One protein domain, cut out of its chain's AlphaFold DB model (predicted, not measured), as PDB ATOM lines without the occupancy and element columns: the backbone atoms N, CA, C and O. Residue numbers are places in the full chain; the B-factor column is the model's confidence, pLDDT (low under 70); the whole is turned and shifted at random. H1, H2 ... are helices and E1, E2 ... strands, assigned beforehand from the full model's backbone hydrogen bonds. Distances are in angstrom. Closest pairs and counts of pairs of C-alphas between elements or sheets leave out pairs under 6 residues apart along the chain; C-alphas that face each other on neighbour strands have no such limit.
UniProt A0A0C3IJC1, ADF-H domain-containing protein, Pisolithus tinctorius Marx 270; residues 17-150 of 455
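This is residues 17 to 150 of the 455 residues of the protein "ADF-H domain-containing protein" of Pisolithus tinctorius Marx 270 (UniProt A0A0C3IJC1). A twisted sheet of four strands has one helix over each face, H1 on one and H2 on the other, and an arm with the short helices H3 and H4 extends beyond the ends of E3 and E4, where residues 96 to 101 stick out. H6 grazes the sheet, and residues 17 to 31 and 126 to 139 are long stretches with no named element. The printed part has 134 residues with six named helices and four named strands, in the order H1 E1 E2 H2 E3 H3 H4 E4 H5 H6. The sheet runs E2, E1, E3, E4, all antiparallel, and the class is mixed, helices and strands. The whole is compact, with a radius of gyration of the C-alphas of 15.3 A, yet elongated in outline, spanning 52 by 29 by 25 A.

H1, residues 32 to 43, begins with C-alpha 32 at (-23.801, -25.233, 45.919) and is 16.2 A long. E1 is residues 49 to 54, 17.1 A, and E2 residues 60 to 66, 18.2 A. H2 is residues 69 to 76, 11.5 A. E3, residues 82 to 90, is 25.5 A long. H3 is residues 92 to 95 and H4 residues 100 to 104. E4, residues 108 to 116, is 25.7 A long. H5 is residues 122 to 125. H6, residues 140 to 148, is 12.0 A long and ends with C-alpha 148 at (-26.714, 2.322, 30.015).

E1 and E2 form a hairpin, with N 51 and O 64 2.9 A apart, within hydrogen-bond range. Across the antiparallel neighbours E1 and E3, N 52 and O 84 are within hydrogen-bond range at 2.8 A, and across the antiparallel neighbours E3 and E4, N 85 and O 113 are within hydrogen-bond range at 2.8 A. H1 lies over E1 and E3 at a height over the sheet of 8.5 A; its closest C-alphas to E2 are those of Ile 34 and Val 62, 6.3 A. On the opposite face H2 lies over E1 at a height of 7.9 A. E2, H2 and E3 form a split strand-helix-strand unit, two strands running the same way with E1 between them, and its crossover is right-handed. H2 and H6 only just touch, with 3 pairs of C-alphas within 8 A, the closest those of Gly 71 and Pro 140, 6.5 A. H3 and H4 touch only at the corner, Ala 94 and Ser 102 having the closest C-alphas, 5.0 A. H5 is not on the sheet, but only just, with 4 pairs of C-alphas within 10 A. In H1, H4 and H6 every O i to N i+4 pair is within hydrogen-bond range, in H2 3 of 4; H3 and H5 are too short for such a pair.

The C-alphas of Gly 57 and Thr 98 are the two farthest apart, 52.1 A. The printed part has no cut. The link from H5 to H6 is long, 14 residues. Mean pLDDT of the printed part is 75.1; residues 17 to 30, 91 to 106, 126 to 141 and 146 to 150 are under 70.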
ATOM      1  N   VAL A  17     -36.207  -4.059  39.957       41.94
ATOM      2  CA  VAL A  17     -34.870  -4.269  39.360       41.94
ATOM      3  C   VAL A  17     -33.807  -3.402  40.045       41.94
ATOM      4  O   VAL A  17     -33.365  -2.382  39.514       41.94
ATOM      5  N   SER A  18     -33.366  -3.808  41.234       44.41
ATOM      6  CA  SER A  18     -32.152  -3.249  41.837       44.41
ATOM      7  C   SER A  18     -30.915  -3.707  41.046       44.41
ATOM      8  O   SER A  18     -30.307  -4.712  41.400       44.41
ATOM      9  N   ILE A  19     -30.551  -2.978  39.981       42.28
ATOM     10  CA  ILE A  19     -29.279  -3.185  39.268       42.28
ATOM     11  C   ILE A  19     -28.142  -2.855  40.240       42.28
ATOM     12  O   ILE A  19     -27.930  -1.696  40.591       42.28
ATOM     13  N   VAL A  20     -27.442  -3.892  40.689       43.59
ATOM     14  CA  VAL A  20     -26.278  -3.801  41.570       43.59
ATOM     15  C   VAL A  20     -25.054  -4.197  40.753       43.59
ATOM     16  O   VAL A  20     -24.859  -5.382  40.495       43.59
ATOM     17  N   GLU A  21     -24.256  -3.212  40.330       46.94
ATOM     18  CA  GLU A  21     -22.981  -3.471  39.639       46.94
ATOM     19  C   GLU A  21     -21.903  -3.980  40.619       46.94
ATOM     20  O   GLU A  21     -21.120  -4.851  40.252       46.94
ATOM     21  N   ASP A  22     -21.933  -3.539  41.886       36.91
ATOM     22  CA  ASP A  22     -21.026  -3.982  42.955       36.91
ATOM     23  C   ASP A  22     -21.783  -4.475  44.203       36.91
ATOM     24  O   ASP A  22     -22.478  -3.710  44.873       36.91
ATOM     25  N   GLY A  23     -21.588  -5.751  44.563       43.84
ATOM     26  CA  GLY A  23     -22.008  -6.318  45.855       43.84
ATOM     27  C   GLY A  23     -23.405  -6.953  45.896       43.84
ATOM     28  O   GLY A  23     -24.302  -6.439  46.563       43.84
ATOM     29  N   VAL A  24     -23.577  -8.116  45.250       50.16
ATOM     30  CA  VAL A  24     -24.828  -8.907  45.282       50.16
ATOM     31  C   VAL A  24     -25.319  -9.130  46.720       50.16
ATOM     32  O   VAL A  24     -24.672  -9.804  47.518       50.16
ATOM     33  N   GLN A  25     -26.498  -8.584  47.040       52.19
ATOM     34  CA  GLN A  25     -27.041  -8.538  48.409       52.19
ATOM     35  C   GLN A  25     -27.863  -9.789  48.798       52.19
ATOM     36  O   GLN A  25     -28.412  -9.878  49.897       52.19
ATOM     37  N   VAL A  26     -27.986 -10.759  47.889       61.78
ATOM     38  CA  VAL A  26     -28.637 -12.054  48.136       61.78
ATOM     39  C   VAL A  26     -27.605 -13.056  48.648       61.78
ATOM     40  O   VAL A  26     -26.496 -13.127  48.127       61.78
ATOM     41  N   ASP A  27     -27.985 -13.872  49.634       63.84
ATOM     42  CA  ASP A  27     -27.166 -14.992  50.110       63.84
ATOM     43  C   ASP A  27     -27.067 -16.099  49.042       63.84
ATOM     44  O   ASP A  27     -27.841 -17.060  49.014       63.84
ATOM     45  N   LEU A  28     -26.091 -15.941  48.146       68.06
ATOM     46  CA  LEU A  28     -25.730 -16.922  47.125       68.06
ATOM     47  C   LEU A  28     -24.993 -18.150  47.692       68.06
ATOM     48  O   LEU A  28     -24.772 -19.109  46.955       68.06
ATOM     49  N   GLN A  29     -24.598 -18.146  48.972       65.00
ATOM     50  CA  GLN A  29     -23.849 -19.246  49.595       65.00
ATOM     51  C   GLN A  29     -24.768 -20.318  50.205       65.00
ATOM     52  O   GLN A  29     -24.305 -21.408  50.542       65.00
ATOM     53  N   SER A  30     -26.078 -20.049  50.275       69.88
ATOM     54  CA  SER A  30     -27.116 -20.955  50.791       69.88
ATOM     55  C   SER A  30     -27.135 -22.352  50.135       69.88
ATOM     56  O   SER A  30     -27.513 -23.327  50.789       69.88
ATOM     57  N   SER A  31     -26.708 -22.498  48.870       80.25
ATOM     58  CA  SER A  31     -26.538 -23.815  48.233       80.25
ATOM     59  C   SER A  31     -25.453 -23.841  47.149       80.25
ATOM     60  O   SER A  31     -25.190 -22.844  46.476       80.25
ATOM     61  N   ARG A  32     -24.847 -25.021  46.941       87.06
ATOM     62  CA  ARG A  32     -23.801 -25.233  45.919       87.06
ATOM     63  C   ARG A  32     -24.322 -25.062  44.489       87.06
ATOM     64  O   ARG A  32     -23.634 -24.514  43.642       87.06
ATOM     65  N   GLU A  33     -25.568 -25.457  44.237       88.38
ATOM     66  CA  GLU A  33     -26.238 -25.282  42.941       88.38
ATOM     67  C   GLU A  33     -26.262 -23.806  42.508       88.38
ATOM     68  O   GLU A  33     -26.068 -23.497  41.331       88.38
ATOM     69  N   ILE A  34     -26.432 -22.886  43.467       89.69
ATOM     70  CA  ILE A  34     -26.399 -21.442  43.222       89.69
ATOM     71  C   ILE A  34     -24.961 -20.960  42.994       89.69
ATOM     72  O   ILE A  34     -24.734 -20.235  42.026       89.69
ATOM     73  N   SER A  35     -23.979 -21.390  43.799       88.56
ATOM     74  CA  SER A  35     -22.574 -20.991  43.588       88.56
ATOM     75  C   SER A  35     -22.013 -21.475  42.248       88.56
ATOM     76  O   SER A  35     -21.302 -20.732  41.571       88.56
ATOM     77  N   ASP A  36     -22.366 -22.690  41.835       91.44
ATOM     78  CA  ASP A  36     -21.896 -23.295  40.587       91.44
ATOM     79  C   ASP A  36     -22.562 -22.628  39.372       91.44
ATOM     80  O   ASP A  36     -21.927 -22.426  38.337       91.44
ATOM     81  N   THR A  37     -23.832 -22.229  39.500       91.50
ATOM     82  CA  THR A  37     -24.555 -21.471  38.464       91.50
ATOM     83  C   THR A  37     -24.035 -20.036  38.356       91.50
ATOM     84  O   THR A  37     -23.778 -19.560  37.251       91.50
ATOM     85  N   TYR A  38     -23.774 -19.377  39.488       89.50
ATOM     86  CA  TYR A  38     -23.126 -18.063  39.542       89.50
ATOM     87  C   TYR A  38     -21.765 -18.072  38.831       89.50
ATOM     88  O   TYR A  38     -21.493 -17.213  37.993       89.50
ATOM     89  N   GLN A  39     -20.929 -19.081  39.099       89.69
ATOM     90  CA  GLN A  39     -19.627 -19.220  38.440       89.69
ATOM     91  C   GLN A  39     -19.741 -19.436  36.925       89.69
ATOM     92  O   GLN A  39     -18.887 -18.935  36.198       89.69
ATOM     93  N   LYS A  40     -20.779 -20.122  36.423       91.31
ATOM     94  CA  LYS A  40     -21.019 -20.265  34.971       91.31
ATOM     95  C   LYS A  40     -21.372 -18.933  34.316       91.31
ATOM     96  O   LYS A  40     -20.763 -18.604  33.301       91.31
ATOM     97  N   ILE A  41     -22.265 -18.153  34.933       90.38
ATOM     98  CA  ILE A  41     -22.661 -16.814  34.462       90.38
ATOM     99  C   ILE A  41     -21.450 -15.872  34.438       90.38
ATOM    100  O   ILE A  41     -21.173 -15.245  33.417       90.38
ATOM    101  N   VAL A  42     -20.666 -15.817  35.521       87.31
ATOM    102  CA  VAL A  42     -19.472 -14.953  35.604       87.31
ATOM    103  C   VAL A  42     -18.358 -15.412  34.654       87.31
ATOM    104  O   VAL A  42     -17.724 -14.580  34.010       87.31
ATOM    105  N   ALA A  43     -18.141 -16.723  34.502       87.12
ATOM    106  CA  ALA A  43     -17.208 -17.269  33.508       87.12
ATOM    107  C   ALA A  43     -17.740 -17.202  32.063       87.12
ATOM    108  O   ALA A  43     -16.995 -17.501  31.129       87.12
ATOM    109  N   GLY A  44     -19.012 -16.838  31.877       80.69
ATOM    110  CA  GLY A  44     -19.651 -16.666  30.580       80.69
ATOM    111  C   GLY A  44     -19.905 -17.944  29.786       80.69
ATOM    112  O   GLY A  44     -19.872 -17.888  28.555       80.69
ATOM    113  N   LYS A  45     -20.093 -19.079  30.470       79.25
ATOM    114  CA  LYS A  45     -20.202 -20.418  29.871       79.25
ATOM    115  C   LYS A  45     -21.644 -20.906  29.860       79.25
ATOM    116  O   LYS A  45     -22.189 -21.204  30.921       79.25
ATOM    117  N   ASP A  46     -22.204 -21.019  28.658       85.31
ATOM    118  CA  ASP A  46     -23.453 -21.722  28.317       85.31
ATOM    119  C   ASP A  46     -24.739 -21.238  29.029       85.31
ATOM    120  O   ASP A  46     -25.815 -21.776  28.788       85.31
ATOM    121  N   ILE A  47     -24.639 -20.238  29.910       90.69
ATOM    122  CA  ILE A  47     -25.730 -19.636  30.680       90.69
ATOM    123  C   ILE A  47     -25.437 -18.138  30.806       90.69
ATOM    124  O   ILE A  47     -24.396 -17.757  31.349       90.69
ATOM    125  N   ASP A  48     -26.373 -17.299  30.361       90.19
ATOM    126  CA  ASP A  48     -26.344 -15.853  30.601       90.19
ATOM    127  C   ASP A  48     -27.180 -15.453  31.813       90.19
ATOM    128  O   ASP A  48     -26.810 -14.519  32.521       90.19
ATOM    129  N   TRP A  49     -28.274 -16.159  32.104       92.31
ATOM    130  CA  TRP A  49     -29.139 -15.827  33.232       92.31
ATOM    131  C   TRP A  49     -29.546 -17.042  34.066       92.31
ATOM    132  O   TRP A  49     -29.667 -18.163  33.572       92.31
ATOM    133  N   ALA A  50     -29.803 -16.798  35.350       93.06
ATOM    134  CA  ALA A  50     -30.416 -17.756  36.262       93.06
ATOM    135  C   ALA A  50     -31.502 -17.084  37.097       93.06
ATOM    136  O   ALA A  50     -31.280 -16.012  37.664       93.06
ATOM    137  N   LEU A  51     -32.652 -17.748  37.216       93.19
ATOM    138  CA  LEU A  51     -33.744 -17.359  38.097       93.19
ATOM    139  C   LEU A  51     -33.707 -18.206  39.373       93.19
ATOM    140  O   LEU A  51     -33.675 -19.436  39.327       93.19
ATOM    141  N   LEU A  52     -33.741 -17.546  40.527       91.44
ATOM    142  CA  LEU A  52     -33.740 -18.159  41.853       91.44
ATOM    143  C   LEU A  52     -35.099 -17.939  42.533       91.44
ATOM    144  O   LEU A  52     -35.681 -16.856  42.459       91.44
ATOM    145  N   THR A  53     -35.605 -18.942  43.248       90.31
ATOM    146  CA  THR A  53     -36.872 -18.872  43.994       90.31
ATOM    147  C   THR A  53     -36.717 -19.436  45.401       90.31
ATOM    148  O   THR A  53     -35.939 -20.362  45.635       90.31
ATOM    149  N   TYR A  54     -37.496 -18.916  46.352       86.31
ATOM    150  CA  TYR A  54     -37.611 -19.542  47.668       86.31
ATOM    151  C   TYR A  54     -38.478 -20.805  47.602       86.31
ATOM    152  O   TYR A  54     -39.600 -20.779  47.087       86.31
ATOM    153  N   ASP A  55     -37.963 -21.897  48.164       85.81
ATOM    154  CA  ASP A  55     -38.713 -23.128  48.415       85.81
ATOM    155  C   ASP A  55     -39.672 -22.945  49.615       85.81
ATOM    156  O   ASP A  55     -39.568 -21.993  50.395       85.81
ATOM    157  N   ARG A  56     -40.596 -23.888  49.828       82.94
ATOM    158  CA  ARG A  56     -41.500 -23.918  50.994       82.94
ATOM    159  C   ARG A  56     -40.750 -23.929  52.330       82.94
ATOM    160  O   ARG A  56     -41.299 -23.453  53.317       82.94
ATOM    161  N   GLY A  57     -39.516 -24.439  52.349       78.19
ATOM    162  CA  GLY A  57     -38.616 -24.424  53.507       78.19
ATOM    163  C   GLY A  57     -37.842 -23.116  53.727       78.19
ATOM    164  O   GLY A  57     -36.990 -23.083  54.603       78.19
ATOM    165  N   GLY A  58     -38.075 -22.062  52.935       75.81
ATOM    166  CA  GLY A  58     -37.417 -20.754  53.093       75.81
ATOM    167  C   GLY A  58     -35.991 -20.651  52.533       75.81
ATOM    168  O   GLY A  58     -35.464 -19.546  52.443       75.81
ATOM    169  N   ASN A  59     -35.392 -21.765  52.107       83.69
ATOM    170  CA  ASN A  59     -34.098 -21.790  51.417       83.69
ATOM    171  C   ASN A  59     -34.240 -21.367  49.947       83.69
ATOM    172  O   ASN A  59     -35.280 -21.604  49.323       83.69
ATOM    173  N   LEU A  60     -33.193 -20.751  49.397       86.00
ATOM    174  CA  LEU A  60     -33.137 -20.313  48.003       86.00
ATOM    175  C   LEU A  60     -32.666 -21.468  47.101       86.00
ATOM    176  O   LEU A  60     -31.748 -22.202  47.464       86.00
ATOM    177  N   LYS A  61     -33.288 -21.623  45.928       90.69
ATOM    178  CA  LYS A  61     -32.926 -22.620  44.904       90.69
ATOM    179  C   LYS A  61     -32.938 -22.004  43.513       90.69
ATOM    180  O   LYS A  61     -33.695 -21.064  43.273       90.69
ATOM    181  N   VAL A  62     -32.159 -22.572  42.594       92.00
ATOM    182  CA  VAL A  62     -32.293 -22.296  41.156       92.00
ATOM    183  C   VAL A  62     -33.633 -22.866  40.671       92.00
ATOM    184  O   VAL A  62     -33.986 -23.994  41.013       92.00
ATOM    185  N   GLN A  63     -34.399 -22.075  39.919       92.88
ATOM    186  CA  GLN A  63     -35.636 -22.494  39.253       92.88
ATOM    187  C   GLN A  63     -35.372 -22.849  37.788       92.88
ATOM    188  O   GLN A  63     -35.806 -23.898  37.320       92.88
ATOM    189  N   SER A  64     -34.676 -21.958  37.085       92.25
ATOM    190  CA  SER A  64     -34.474 -21.988  35.637       92.25
ATOM    191  C   SER A  64     -33.221 -21.189  35.266       92.25
ATOM    192  O   SER A  64     -32.752 -20.344  36.037       92.25
ATOM    193  N   THR A  65     -32.644 -21.502  34.108       94.69
ATOM    194  CA  THR A  65     -31.406 -20.914  33.574       94.69
ATOM    195  C   THR A  65     -31.465 -20.915  32.053       94.69
ATOM    196  O   THR A  65     -31.930 -21.912  31.498       94.69
ATOM    197  N   GLY A  66     -30.925 -19.891  31.393       92.44
ATOM    198  CA  GLY A  66     -30.923 -19.806  29.930       92.44
ATOM    199  C   GLY A  66     -29.859 -18.870  29.357       92.44
ATOM    200  O   GLY A  66     -29.076 -18.250  30.086       92.44
ATOM    201  N   ASP A  67     -29.828 -18.801  28.029       90.81
ATOM    202  CA  ASP A  67     -28.868 -18.069  27.200       90.81
ATOM    203  C   ASP A  67     -29.524 -17.009  26.288       90.81
ATOM    204  O   ASP A  67     -28.824 -16.187  25.702       90.81
ATOM    205  N   GLY A  68     -30.860 -16.902  26.252       84.88
ATOM    206  CA  GLY A  68     -31.611 -15.835  25.566       84.88
ATOM    207  C   GLY A  68     -31.532 -14.448  26.232       84.88
ATOM    208  O   GLY A  68     -32.343 -13.559  25.944       84.88
ATOM    209  N   GLY A  69     -30.563 -14.254  27.130       85.44
ATOM    210  CA  GLY A  69     -30.277 -12.998  27.816       85.44
ATOM    211  C   GLY A  69     -31.476 -12.396  28.557       85.44
ATOM    212  O   GLY A  69     -32.331 -13.083  29.112       85.44
ATOM    213  N   LEU A  70     -31.532 -11.064  28.579       83.69
ATOM    214  CA  LEU A  70     -32.525 -10.314  29.352       83.69
ATOM    215  C   LEU A  70     -33.959 -10.405  28.795       83.69
ATOM    216  O   LEU A  70     -34.911 -10.182  29.539       83.69
ATOM    217  N   GLY A  71     -34.116 -10.698  27.499       84.88
ATOM    218  CA  GLY A  71     -35.429 -10.805  26.855       84.88
ATOM    219  C   GLY A  71     -36.183 -12.049  27.316       84.88
ATOM    220  O   GLY A  71     -37.290 -11.934  27.831       84.88
ATOM    221  N   GLU A  72     -35.541 -13.213  27.211       89.31
ATOM    222  CA  GLU A  72     -36.077 -14.494  27.691       89.31
ATOM    223  C   GLU A  72     -36.352 -14.460  29.203       89.31
ATOM    224  O   GLU A  72     -37.446 -14.802  29.656       89.31
ATOM    225  N   LEU A  73     -35.393 -13.950  29.986       89.69
ATOM    226  CA  LEU A  73     -35.536 -13.808  31.434       89.69
ATOM    227  C   LEU A  73     -36.771 -12.980  31.840       89.69
ATOM    228  O   LEU A  73     -37.369 -13.255  32.879       89.69
ATOM    229  N   ALA A  74     -37.163 -11.978  31.045       87.81
ATOM    230  CA  ALA A  74     -38.328 -11.146  31.343       87.81
ATOM    231  C   ALA A  74     -39.660 -11.925  31.286       87.81
ATOM    232  O   ALA A  74     -40.601 -11.557  31.990       87.81
ATOM    233  N   GLU A  75     -39.741 -12.996  30.489       89.31
ATOM    234  CA  GLU A  75     -40.957 -13.803  30.300       89.31
ATOM    235  C   GLU A  75     -41.113 -14.914  31.361       89.31
ATOM    236  O   GLU A  75     -42.233 -15.276  31.722       89.31
ATOM    237  N   GLU A  76     -40.005 -15.398  31.931       90.94
ATOM    238  CA  GLU A  76     -39.958 -16.468  32.949       90.94
ATOM    239  C   GLU A  76     -40.356 -15.988  34.375       90.94
ATOM    240  O   GLU A  76     -40.601 -16.789  35.287       90.94
ATOM    241  N   PHE A  77     -40.489 -14.674  34.607       90.12
ATOM    242  CA  PHE A  77     -40.892 -14.123  35.911       90.12
ATOM    243  C   PHE A  77     -42.361 -14.417  36.273       90.12
ATOM    244  O   PHE A  77     -43.304 -13.819  35.753       90.12
ATOM    245  N   SER A  78     -42.589 -15.265  37.283       88.69
ATOM    246  CA  SER A  78     -43.951 -15.587  37.732       88.69
ATOM    247  C   SER A  78     -44.581 -14.486  38.597       88.69
ATOM    248  O   SER A  78     -44.092 -14.160  39.680       88.69
ATOM    249  N   ASN A  79     -45.768 -14.006  38.212       85.12
ATOM    250  CA  ASN A  79     -46.569 -13.038  38.987       85.12
ATOM    251  C   ASN A  79     -47.032 -13.528  40.379       85.12
ATOM    252  O   ASN A  79     -47.491 -12.727  41.186       85.12
ATOM    253  N   GLY A  80     -46.945 -14.827  40.681       88.00
ATOM    254  CA  GLY A  80     -47.381 -15.403  41.964       88.00
ATOM    255  C   GLY A  80     -46.274 -15.624  43.003       88.00
ATOM    256  O   GLY A  80     -46.542 -16.235  44.041       88.00
ATOM    257  N   ARG A  81     -45.020 -15.236  42.722       86.31
ATOM    258  CA  ARG A  81     -43.852 -15.561  43.564       86.31
ATOM    259  C   ARG A  81     -42.865 -14.397  43.675       86.31
ATOM    260  O   ARG A  81     -42.909 -13.440  42.908       86.31
ATOM    261  N   ILE A  82     -41.989 -14.500  44.674       86.81
ATOM    262  CA  ILE A  82     -40.772 -13.691  44.767       86.81
ATOM    263  C   ILE A  82     -39.667 -14.484  44.073       86.81
ATOM    264  O   ILE A  82     -39.451 -15.648  44.423       86.81
ATOM    265  N   HIS A  83     -38.969 -13.847  43.141       90.44
ATOM    266  CA  HIS A  83     -37.795 -14.402  42.481       90.44
ATOM    267  C   HIS A  83     -36.601 -13.455  42.605       90.44
ATOM    268  O   HIS A  83     -36.761 -12.246  42.746       90.44
ATOM    269  N   TYR A  84     -35.401 -14.010  42.506       88.25
ATOM    270  CA  TYR A  84     -34.156 -13.261  42.418       88.25
ATOM    271  C   TYR A  84     -33.426 -13.782  41.191       88.25
ATOM    272  O   TYR A  84     -33.064 -14.950  41.163       88.25
ATOM    273  N   ALA A  85     -33.253 -12.967  40.165       90.25
ATOM    274  CA  ALA A  85     -32.462 -13.331  39.006       90.25
ATOM    275  C   ALA A  85     -31.083 -12.681  39.054       90.25
ATOM    276  O   ALA A  85     -30.900 -11.589  39.597       90.25
ATOM    277  N   LEU A  86     -30.128 -13.360  38.432       88.44
ATOM    278  CA  LEU A  86     -28.867 -12.779  38.010       88.44
ATOM    279  C   LEU A  86     -28.767 -12.957  36.500       88.44
ATOM    280  O   LEU A  86     -28.894 -14.079  36.009       88.44
ATOM    281  N   ALA A  87     -28.538 -11.863  35.784       89.88
ATOM    282  CA  ALA A  87     -28.307 -11.858  34.348       89.88
ATOM    283  C   ALA A  87     -26.932 -11.271  34.035       89.88
ATOM    284  O   ALA A  87     -26.556 -10.221  34.556       89.88
ATOM    285  N   ARG A  88     -26.201 -11.914  33.133       85.88
ATOM    286  CA  ARG A  88     -25.130 -11.297  32.367       85.88
ATOM    287  C   ARG A  88     -25.769 -10.537  31.212       85.88
ATOM    288  O   ARG A  88     -26.551 -11.103  30.453       85.88
ATOM    289  N   ALA A  89     -25.433  -9.264  31.076       81.88
ATOM    290  CA  ALA A  89     -25.820  -8.470  29.923       81.88
ATOM    291  C   ALA A  89     -24.576  -7.830  29.294       81.88
ATOM    292  O   ALA A  89     -23.561  -7.590  29.953       81.88
ATOM    293  N   ILE A  90     -24.659  -7.591  27.990       77.69
ATOM    294  CA  ILE A  90     -23.630  -6.921  27.193       77.69
ATOM    295  C   ILE A  90     -24.220  -5.572  26.794       77.69
ATOM    296  O   ILE A  90     -25.362  -5.531  26.333       77.69
ATOM    297  N   ASP A  91     -23.471  -4.481  26.970       69.50
ATOM    298  CA  ASP A  91     -23.924  -3.152  26.543       69.50
ATOM    299  C   ASP A  91     -24.261  -3.159  25.037       69.50
ATOM    300  O   ASP A  91     -23.380  -3.446  24.222       69.50
ATOM    301  N   PRO A  92     -25.504  -2.832  24.618       66.06
ATOM    302  CA  PRO A  92     -25.882  -2.845  23.202       66.06
ATOM    303  C   PRO A  92     -25.101  -1.798  22.396       66.06
ATOM    304  O   PRO A  92     -24.853  -1.989  21.208       66.06
ATOM    305  N   ASN A  93     -24.625  -0.744  23.063       57.16
ATOM    306  CA  ASN A  93     -23.723   0.263  22.508       57.16
ATOM    307  C   ASN A  93     -22.375  -0.335  22.048       57.16
ATOM    308  O   ASN A  93     -21.755   0.208  21.136       57.16
ATOM    309  N   ALA A  94     -21.954  -1.488  22.589       56.81
ATOM    310  CA  ALA A  94     -20.778  -2.250  22.146       56.81
ATOM    311  C   ALA A  94     -21.033  -3.148  20.915       56.81
ATOM    312  O   ALA A  94     -20.246  -4.055  20.626       56.81
ATOM    313  N   SER A  95     -22.151  -2.933  20.205       50.69
ATOM    314  CA  SER A  95     -22.481  -3.605  18.942       50.69
ATOM    315  C   SER A  95     -22.282  -2.745  17.690       50.69
ATOM    316  O   SER A  95     -22.210  -3.318  16.604       50.69
ATOM    317  N   ASP A  96     -22.142  -1.418  17.817       57.69
ATOM    318  CA  ASP A  96     -21.824  -0.548  16.678       57.69
ATOM    319  C   ASP A  96     -20.343  -0.731  16.278       57.69
ATOM    320  O   ASP A  96     -19.458  -0.387  17.066       57.69
ATOM    321  N   PRO A  97     -20.027  -1.249  15.073       60.34
ATOM    322  CA  PRO A  97     -18.642  -1.429  14.636       60.34
ATOM    323  C   PRO A  97     -17.936  -0.112  14.277       60.34
ATOM    324  O   PRO A  97     -16.747  -0.129  13.957       60.34
ATOM    325  N   THR A  98     -18.667   1.007  14.254       63.41
ATOM    326  CA  THR A  98     -18.183   2.306  13.771       63.41
ATOM    327  C   THR A  98     -17.391   3.063  14.838       63.41
ATOM    328  O   THR A  98     -16.434   3.759  14.495       63.41
ATOM    329  N   ASP A  99     -17.724   2.896  16.126       63.78
ATOM    330  CA  ASP A  99     -16.894   3.411  17.218       63.78
ATOM    331  C   ASP A  99     -15.832   2.388  17.648       63.78
ATOM    332  O   ASP A  99     -16.110   1.346  18.243       63.78
ATOM    333  N   THR A 100     -14.571   2.734  17.391       63.41
ATOM    334  CA  THR A 100     -13.411   1.921  17.773       63.41
ATOM    335  C   THR A 100     -13.217   1.850  19.295       63.41
ATOM    336  O   THR A 100     -12.643   0.874  19.781       63.41
ATOM    337  N   TRP A 101     -13.697   2.840  20.058       60.88
ATOM    338  CA  TRP A 101     -13.635   2.817  21.522       60.88
ATOM    339  C   TRP A 101     -14.624   1.798  22.098       60.88
ATOM    340  O   TRP A 101     -14.216   0.894  22.833       60.88
ATOM    341  N   SER A 102     -15.891   1.858  21.677       57.22
ATOM    342  CA  SER A 102     -16.917   0.869  22.030       57.22
ATOM    343  C   SER A 102     -16.550  -0.561  21.596       57.22
ATOM    344  O   SER A 102     -16.714  -1.508  22.364       57.22
ATOM    345  N   TYR A 103     -15.950  -0.732  20.408       50.97
ATOM    346  CA  TYR A 103     -15.516  -2.049  19.914       50.97
ATOM    347  C   TYR A 103     -14.375  -2.677  20.740       50.97
ATOM    348  O   TYR A 103     -14.264  -3.903  20.816       50.97
ATOM    349  N   PHE A 104     -13.522  -1.862  21.375       54.44
ATOM    350  CA  PHE A 104     -12.515  -2.346  22.326       54.44
ATOM    351  C   PHE A 104     -13.124  -2.624  23.708       54.44
ATOM    352  O   PHE A 104     -12.768  -3.605  24.362       54.44
ATOM    353  N   ASN A 105     -14.068  -1.786  24.142       52.84
ATOM    354  CA  ASN A 105     -14.661  -1.832  25.473       52.84
ATOM    355  C   ASN A 105     -16.000  -2.591  25.487       52.84
ATOM    356  O   ASN A 105     -17.046  -2.042  25.837       52.84
ATOM    357  N   ARG A 106     -15.967  -3.877  25.107       62.19
ATOM    358  CA  ARG A 106     -17.142  -4.770  25.082       62.19
ATOM    359  C   ARG A 106     -17.565  -5.187  26.496       62.19
ATOM    360  O   ARG A 106     -17.410  -6.343  26.893       62.19
ATOM    361  N   LEU A 107     -18.058  -4.211  27.255       71.94
ATOM    362  CA  LEU A 107     -18.390  -4.326  28.667       71.94
ATOM    363  C   LEU A 107     -19.467  -5.384  28.906       71.94
ATOM    364  O   LEU A 107     -20.589  -5.328  28.395       71.94
ATOM    365  N   VAL A 108     -19.077  -6.361  29.721       77.81
ATOM    366  CA  VAL A 108     -19.957  -7.345  30.334       77.81
ATOM    367  C   VAL A 108     -20.262  -6.834  31.733       77.81
ATOM    368  O   VAL A 108     -19.363  -6.752  32.569       77.81
ATOM    369  N   LYS A 109     -21.527  -6.515  31.985       78.50
ATOM    370  CA  LYS A 109     -22.031  -6.113  33.300       78.50
ATOM    371  C   LYS A 109     -22.971  -7.193  33.823       78.50
ATOM    372  O   LYS A 109     -23.638  -7.892  33.053       78.50
ATOM    373  N   PHE A 110     -23.063  -7.296  35.142       84.12
ATOM    374  CA  PHE A 110     -23.974  -8.222  35.805       84.12
ATOM    375  C   PHE A 110     -25.151  -7.452  36.401       84.12
ATOM    376  O   PHE A 110     -24.982  -6.428  37.056       84.12
ATOM    377  N   VAL A 111     -26.359  -7.941  36.139       83.38
ATOM    378  CA  VAL A 111     -27.621  -7.336  36.559       83.38
ATOM    379  C   VAL A 111     -28.295  -8.274  37.542       83.38
ATOM    380  O   VAL A 111     -28.814  -9.326  37.163       83.38
ATOM    381  N   GLN A 112     -28.315  -7.885  38.813       85.31
ATOM    382  CA  GLN A 112     -29.229  -8.482  39.776       85.31
ATOM    383  C   GLN A 112     -30.656  -7.962  39.515       85.31
ATOM    384  O   GLN A 112     -30.868  -6.776  39.261       85.31
ATOM    385  N   ILE A 113     -31.645  -8.853  39.583       85.12
ATOM    386  CA  ILE A 113     -33.069  -8.525  39.481       85.12
ATOM    387  C   ILE A 113     -33.790  -9.138  40.675       85.12
ATOM    388  O   ILE A 113     -33.730 -10.343  40.886       85.12
ATOM    389  N   ASN A 114     -34.527  -8.333  41.431       87.44
ATOM    390  CA  ASN A 114     -35.283  -8.802  42.585       87.44
ATOM    391  C   ASN A 114     -36.776  -8.665  42.240       87.44
ATOM    392  O   ASN A 114     -37.370  -7.599  42.339       87.44
ATOM    393  N   TRP A 115     -37.413  -9.729  41.766       85.50
ATOM    394  CA  TRP A 115     -38.816  -9.683  41.358       85.50
ATOM    395  C   TRP A 115     -39.756 -10.029  42.512       85.50
ATOM    396  O   TRP A 115     -39.585 -11.038  43.195       85.50
ATOM    397  N   CYS A 116     -40.803  -9.227  42.686       85.31
ATOM    398  CA  CYS A 116     -41.930  -9.542  43.552       85.31
ATOM    399  C   CYS A 116     -43.210  -9.457  42.723       85.31
ATOM    400  O   CYS A 116     -43.665  -8.363  42.397       85.31
ATOM    401  N   GLY A 117     -43.769 -10.611  42.364       84.31
ATOM    402  CA  GLY A 117     -45.021 -10.665  41.620       84.31
ATOM    403  C   GLY A 117     -46.209 -10.133  42.428       84.31
ATOM    404  O   GLY A 117     -46.263 -10.260  43.657       84.31
ATOM    405  N   ASP A 118     -47.198  -9.563  41.740       82.44
ATOM    406  CA  ASP A 118     -48.372  -8.962  42.385       82.44
ATOM    407  C   ASP A 118     -49.141  -9.961  43.273       82.44
ATOM    408  O   ASP A 118     -49.471  -9.660  44.422       82.44
ATOM    409  N   GLY A 119     -49.299 -11.203  42.809       83.00
ATOM    410  CA  GLY A 119     -49.966 -12.293  43.528       83.00
ATOM    411  C   GLY A 119     -49.197 -12.865  44.729       83.00
ATOM    412  O   GLY A 119     -49.656 -13.835  45.337       83.00
ATOM    413  N   VAL A 120     -48.038 -12.308  45.097       85.88
ATOM    414  CA  VAL A 120     -47.349 -12.666  46.347       85.88
ATOM    415  C   VAL A 120     -48.181 -12.185  47.548       85.88
ATOM    416  O   VAL A 120     -48.520 -11.002  47.618       85.88
ATOM    417  N   PRO A 121     -48.479 -13.043  48.544       82.25
ATOM    418  CA  PRO A 121     -49.218 -12.617  49.729       82.25
ATOM    419  C   PRO A 121     -48.420 -11.580  50.528       82.25
ATOM    420  O   PRO A 121     -47.229 -11.761  50.783       82.25
ATOM    421  N   GLU A 122     -49.091 -10.516  50.965       79.81
ATOM    422  CA  GLU A 122     -48.503  -9.336  51.624       79.81
ATOM    423  C   GLU A 122     -47.583  -9.683  52.808       79.81
ATOM    424  O   GLU A 122     -46.478  -9.153  52.922       79.81
ATOM    425  N   MET A 123     -47.961 -10.685  53.609       78.62
ATOM    426  CA  MET A 123     -47.165 -11.205  54.732       78.62
ATOM    427  C   MET A 123     -45.769 -11.734  54.323       78.62
ATOM    428  O   MET A 123     -44.890 -11.868  55.169       78.62
ATOM    429  N   LYS A 124     -45.542 -12.028  53.032       74.38
ATOM    430  CA  LYS A 124     -44.220 -12.345  52.460       74.38
ATOM    431  C   LYS A 124     -43.547 -11.142  51.790       74.38
ATOM    432  O   LYS A 124     -42.319 -11.098  51.774       74.38
ATOM    433  N   LYS A 125     -44.315 -10.160  51.292       74.81
ATOM    434  CA  LYS A 125     -43.781  -8.906  50.720       74.81
ATOM    435  C   LYS A 125     -42.981  -8.102  51.761       74.81
ATOM    436  O   LYS A 125     -41.972  -7.503  51.414       74.81
ATOM    437  N   GLY A 126     -43.333  -8.173  53.048       67.81
ATOM    438  CA  GLY A 126     -42.586  -7.493  54.123       67.81
ATOM    439  C   GLY A 126     -41.107  -7.905  54.277       67.81
ATOM    440  O   GLY A 126     -40.283  -7.072  54.635       67.81
ATOM    441  N   LEU A 127     -40.741  -9.156  53.962       63.69
ATOM    442  CA  LEU A 127     -39.355  -9.669  54.065       63.69
ATOM    443  C   LEU A 127     -38.497  -9.415  52.812       63.69
ATOM    444  O   LEU A 127     -37.328  -9.808  52.762       63.69
ATOM    445  N   PHE A 128     -39.090  -8.825  51.778       63.44
ATOM    446  CA  PHE A 128     -38.437  -8.535  50.506       63.44
ATOM    447  C   PHE A 128     -37.616  -7.244  50.590       63.44
ATOM    448  O   PHE A 128     -36.447  -7.239  50.215       63.44
ATOM    449  N   LEU A 129     -38.195  -6.194  51.187       60.66
ATOM    450  CA  LEU A 129     -37.609  -4.852  51.241       60.66
ATOM    451  C   LEU A 129     -36.231  -4.818  51.933       60.66
ATOM    452  O   LEU A 129     -35.359  -4.056  51.542       60.66
ATOM    453  N   THR A 130     -36.006  -5.688  52.924       60.97
ATOM    454  CA  THR A 130     -34.723  -5.824  53.643       60.97
ATOM    455  C   THR A 130     -33.575  -6.349  52.765       60.97
ATOM    456  O   THR A 130     -32.418  -6.245  53.157       60.97
ATOM    457  N   ARG A 131     -33.872  -6.922  51.589       57.25
ATOM    458  CA  ARG A 131     -32.894  -7.508  50.649       57.25
ATOM    459  C   ARG A 131     -32.752  -6.697  49.352       57.25
ATOM    460  O   ARG A 131     -32.314  -7.234  48.335       57.25
ATOM    461  N   SER A 132     -33.188  -5.437  49.355       58.78
ATOM    462  CA  SER A 132     -33.300  -4.616  48.147       58.78
ATOM    463  C   SER A 132     -33.154  -3.123  48.417       58.78
ATOM    464  O   SER A 132     -33.736  -2.617  49.373       58.78
ATOM    465  N   SER A 133     -32.472  -2.404  47.525       50.06
ATOM    466  CA  SER A 133     -32.192  -0.972  47.682       50.06
ATOM    467  C   SER A 133     -33.037  -0.042  46.800       50.06
ATOM    468  O   SER A 133     -33.146   1.139  47.125       50.06
ATOM    469  N   SER A 134     -33.632  -0.509  45.688       44.59
ATOM    470  CA  SER A 134     -34.310   0.384  44.723       44.59
ATOM    471  C   SER A 134     -35.432  -0.265  43.888       44.59
ATOM    472  O   SER A 134     -35.270  -1.363  43.360       44.59
ATOM    473  N   VAL A 135     -36.568   0.444  43.749       47.66
ATOM    474  CA  VAL A 135     -37.804   0.022  43.038       47.66
ATOM    475  C   VAL A 135     -37.833   0.460  41.567       47.66
ATOM    476  O   VAL A 135     -37.552   1.620  41.249       47.66
ATOM    477  N   VAL A 136     -38.142  -0.474  40.658       52.31
ATOM    478  CA  VAL A 136     -38.138  -0.276  39.194       52.31
ATOM    479  C   VAL A 136     -38.765  -1.482  38.479       52.31
ATOM    480  O   VAL A 136     -38.464  -2.622  38.822       52.31
ATOM    481  N   ASP A 137     -39.544  -1.233  37.423       56.03
ATOM    482  CA  ASP A 137     -40.135  -2.285  36.582       56.03
ATOM    483  C   ASP A 137     -39.137  -3.070  35.718       56.03
ATOM    484  O   ASP A 137     -38.140  -2.543  35.226       56.03
ATOM    485  N   VAL A 138     -39.490  -4.335  35.465       61.00
ATOM    486  CA  VAL A 138     -38.694  -5.336  34.725       61.00
ATOM    487  C   VAL A 138     -38.889  -5.260  33.202       61.00
ATOM    488  O   VAL A 138     -38.467  -6.144  32.466       61.00
ATOM    489  N   ALA A 139     -39.520  -4.202  32.684       67.81
ATOM    490  CA  ALA A 139     -39.608  -4.007  31.240       67.81
ATOM    491  C   ALA A 139     -38.180  -3.900  30.656       67.81
ATOM    492  O   ALA A 139     -37.415  -3.054  31.128       67.81
ATOM    493  N   PRO A 140     -37.794  -4.689  29.632       66.06
ATOM    494  CA  PRO A 140     -36.397  -4.775  29.195       66.06
ATOM    495  C   PRO A 140     -35.829  -3.419  28.755       66.06
ATOM    496  O   PRO A 140     -34.673  -3.122  29.028       66.06
ATOM    497  N   LEU A 141     -36.665  -2.537  28.190       66.81
ATOM    498  CA  LEU A 141     -36.306  -1.151  27.859       66.81
ATOM    499  C   LEU A 141     -35.947  -0.292  29.089       66.81
ATOM    500  O   LEU A 141     -35.088   0.582  29.006       66.81
ATOM    501  N   VAL A 142     -36.598  -0.519  30.236       73.00
ATOM    502  CA  VAL A 142     -36.330   0.204  31.494       73.00
ATOM    503  C   VAL A 142     -35.039  -0.298  32.136       73.00
ATOM    504  O   VAL A 142     -34.271   0.508  32.661       73.00
ATOM    505  N   ILE A 143     -34.782  -1.606  32.057       72.38
ATOM    506  CA  ILE A 143     -33.531  -2.205  32.528       72.38
ATOM    507  C   ILE A 143     -32.371  -1.729  31.655       72.38
ATOM    508  O   ILE A 143     -31.437  -1.158  32.201       72.38
ATOM    509  N   MET A 144     -32.454  -1.867  30.324       73.12
ATOM    510  CA  MET A 144     -31.401  -1.413  29.403       73.12
ATOM    511  C   MET A 144     -31.104   0.083  29.573       73.12
ATOM    512  O   MET A 144     -29.951   0.455  29.745       73.12
ATOM    513  N   LYS A 145     -32.125   0.942  29.700       75.25
ATOM    514  CA  LYS A 145     -31.908   2.370  29.985       75.25
ATOM    515  C   LYS A 145     -31.189   2.631  31.320       75.25
ATOM    516  O   LYS A 145     -30.425   3.586  31.436       75.25
ATOM    517  N   ARG A 146     -31.451   1.827  32.355       69.25
ATOM    518  CA  ARG A 146     -30.768   1.937  33.661       69.25
ATOM    519  C   ARG A 146     -29.364   1.341  33.642       69.25
ATOM    520  O   ARG A 146     -28.521   1.808  34.390       69.25
ATOM    521  N   PHE A 147     -29.147   0.346  32.795       67.19
ATOM    522  CA  PHE A 147     -27.890  -0.348  32.540       67.19
ATOM    523  C   PHE A 147     -26.918   0.522  31.726       67.19
ATOM    524  O   PHE A 147     -25.741   0.611  32.061       67.19
ATOM    525  N   GLU A 148     -27.423   1.252  30.730       64.31
ATOM    526  CA  GLU A 148     -26.714   2.322  30.015       64.31
ATOM    527  C   GLU A 148     -26.346   3.482  30.952       64.31
ATOM    528  O   GLU A 148     -25.235   3.999  30.893       64.31
ATOM    529  N   ALA A 149     -27.265   3.867  31.846       61.88
ATOM    530  CA  ALA A 149     -27.054   4.909  32.853       61.88
ATOM    531  C   ALA A 149     -26.296   4.432  34.112       61.88
ATOM    532  O   ALA A 149     -26.199   5.186  35.083       61.88
ATOM    533  N   ALA A 150     -25.799   3.191  34.130       60.94
ATOM    534  CA  ALA A 150     -25.126   2.614  35.285       60.94
ATOM    535  C   ALA A 150     -23.653   3.084  35.358       60.94
ATOM    536  O   ALA A 150     -22.967   3.123  34.326       60.94
TER     537      ALA A 150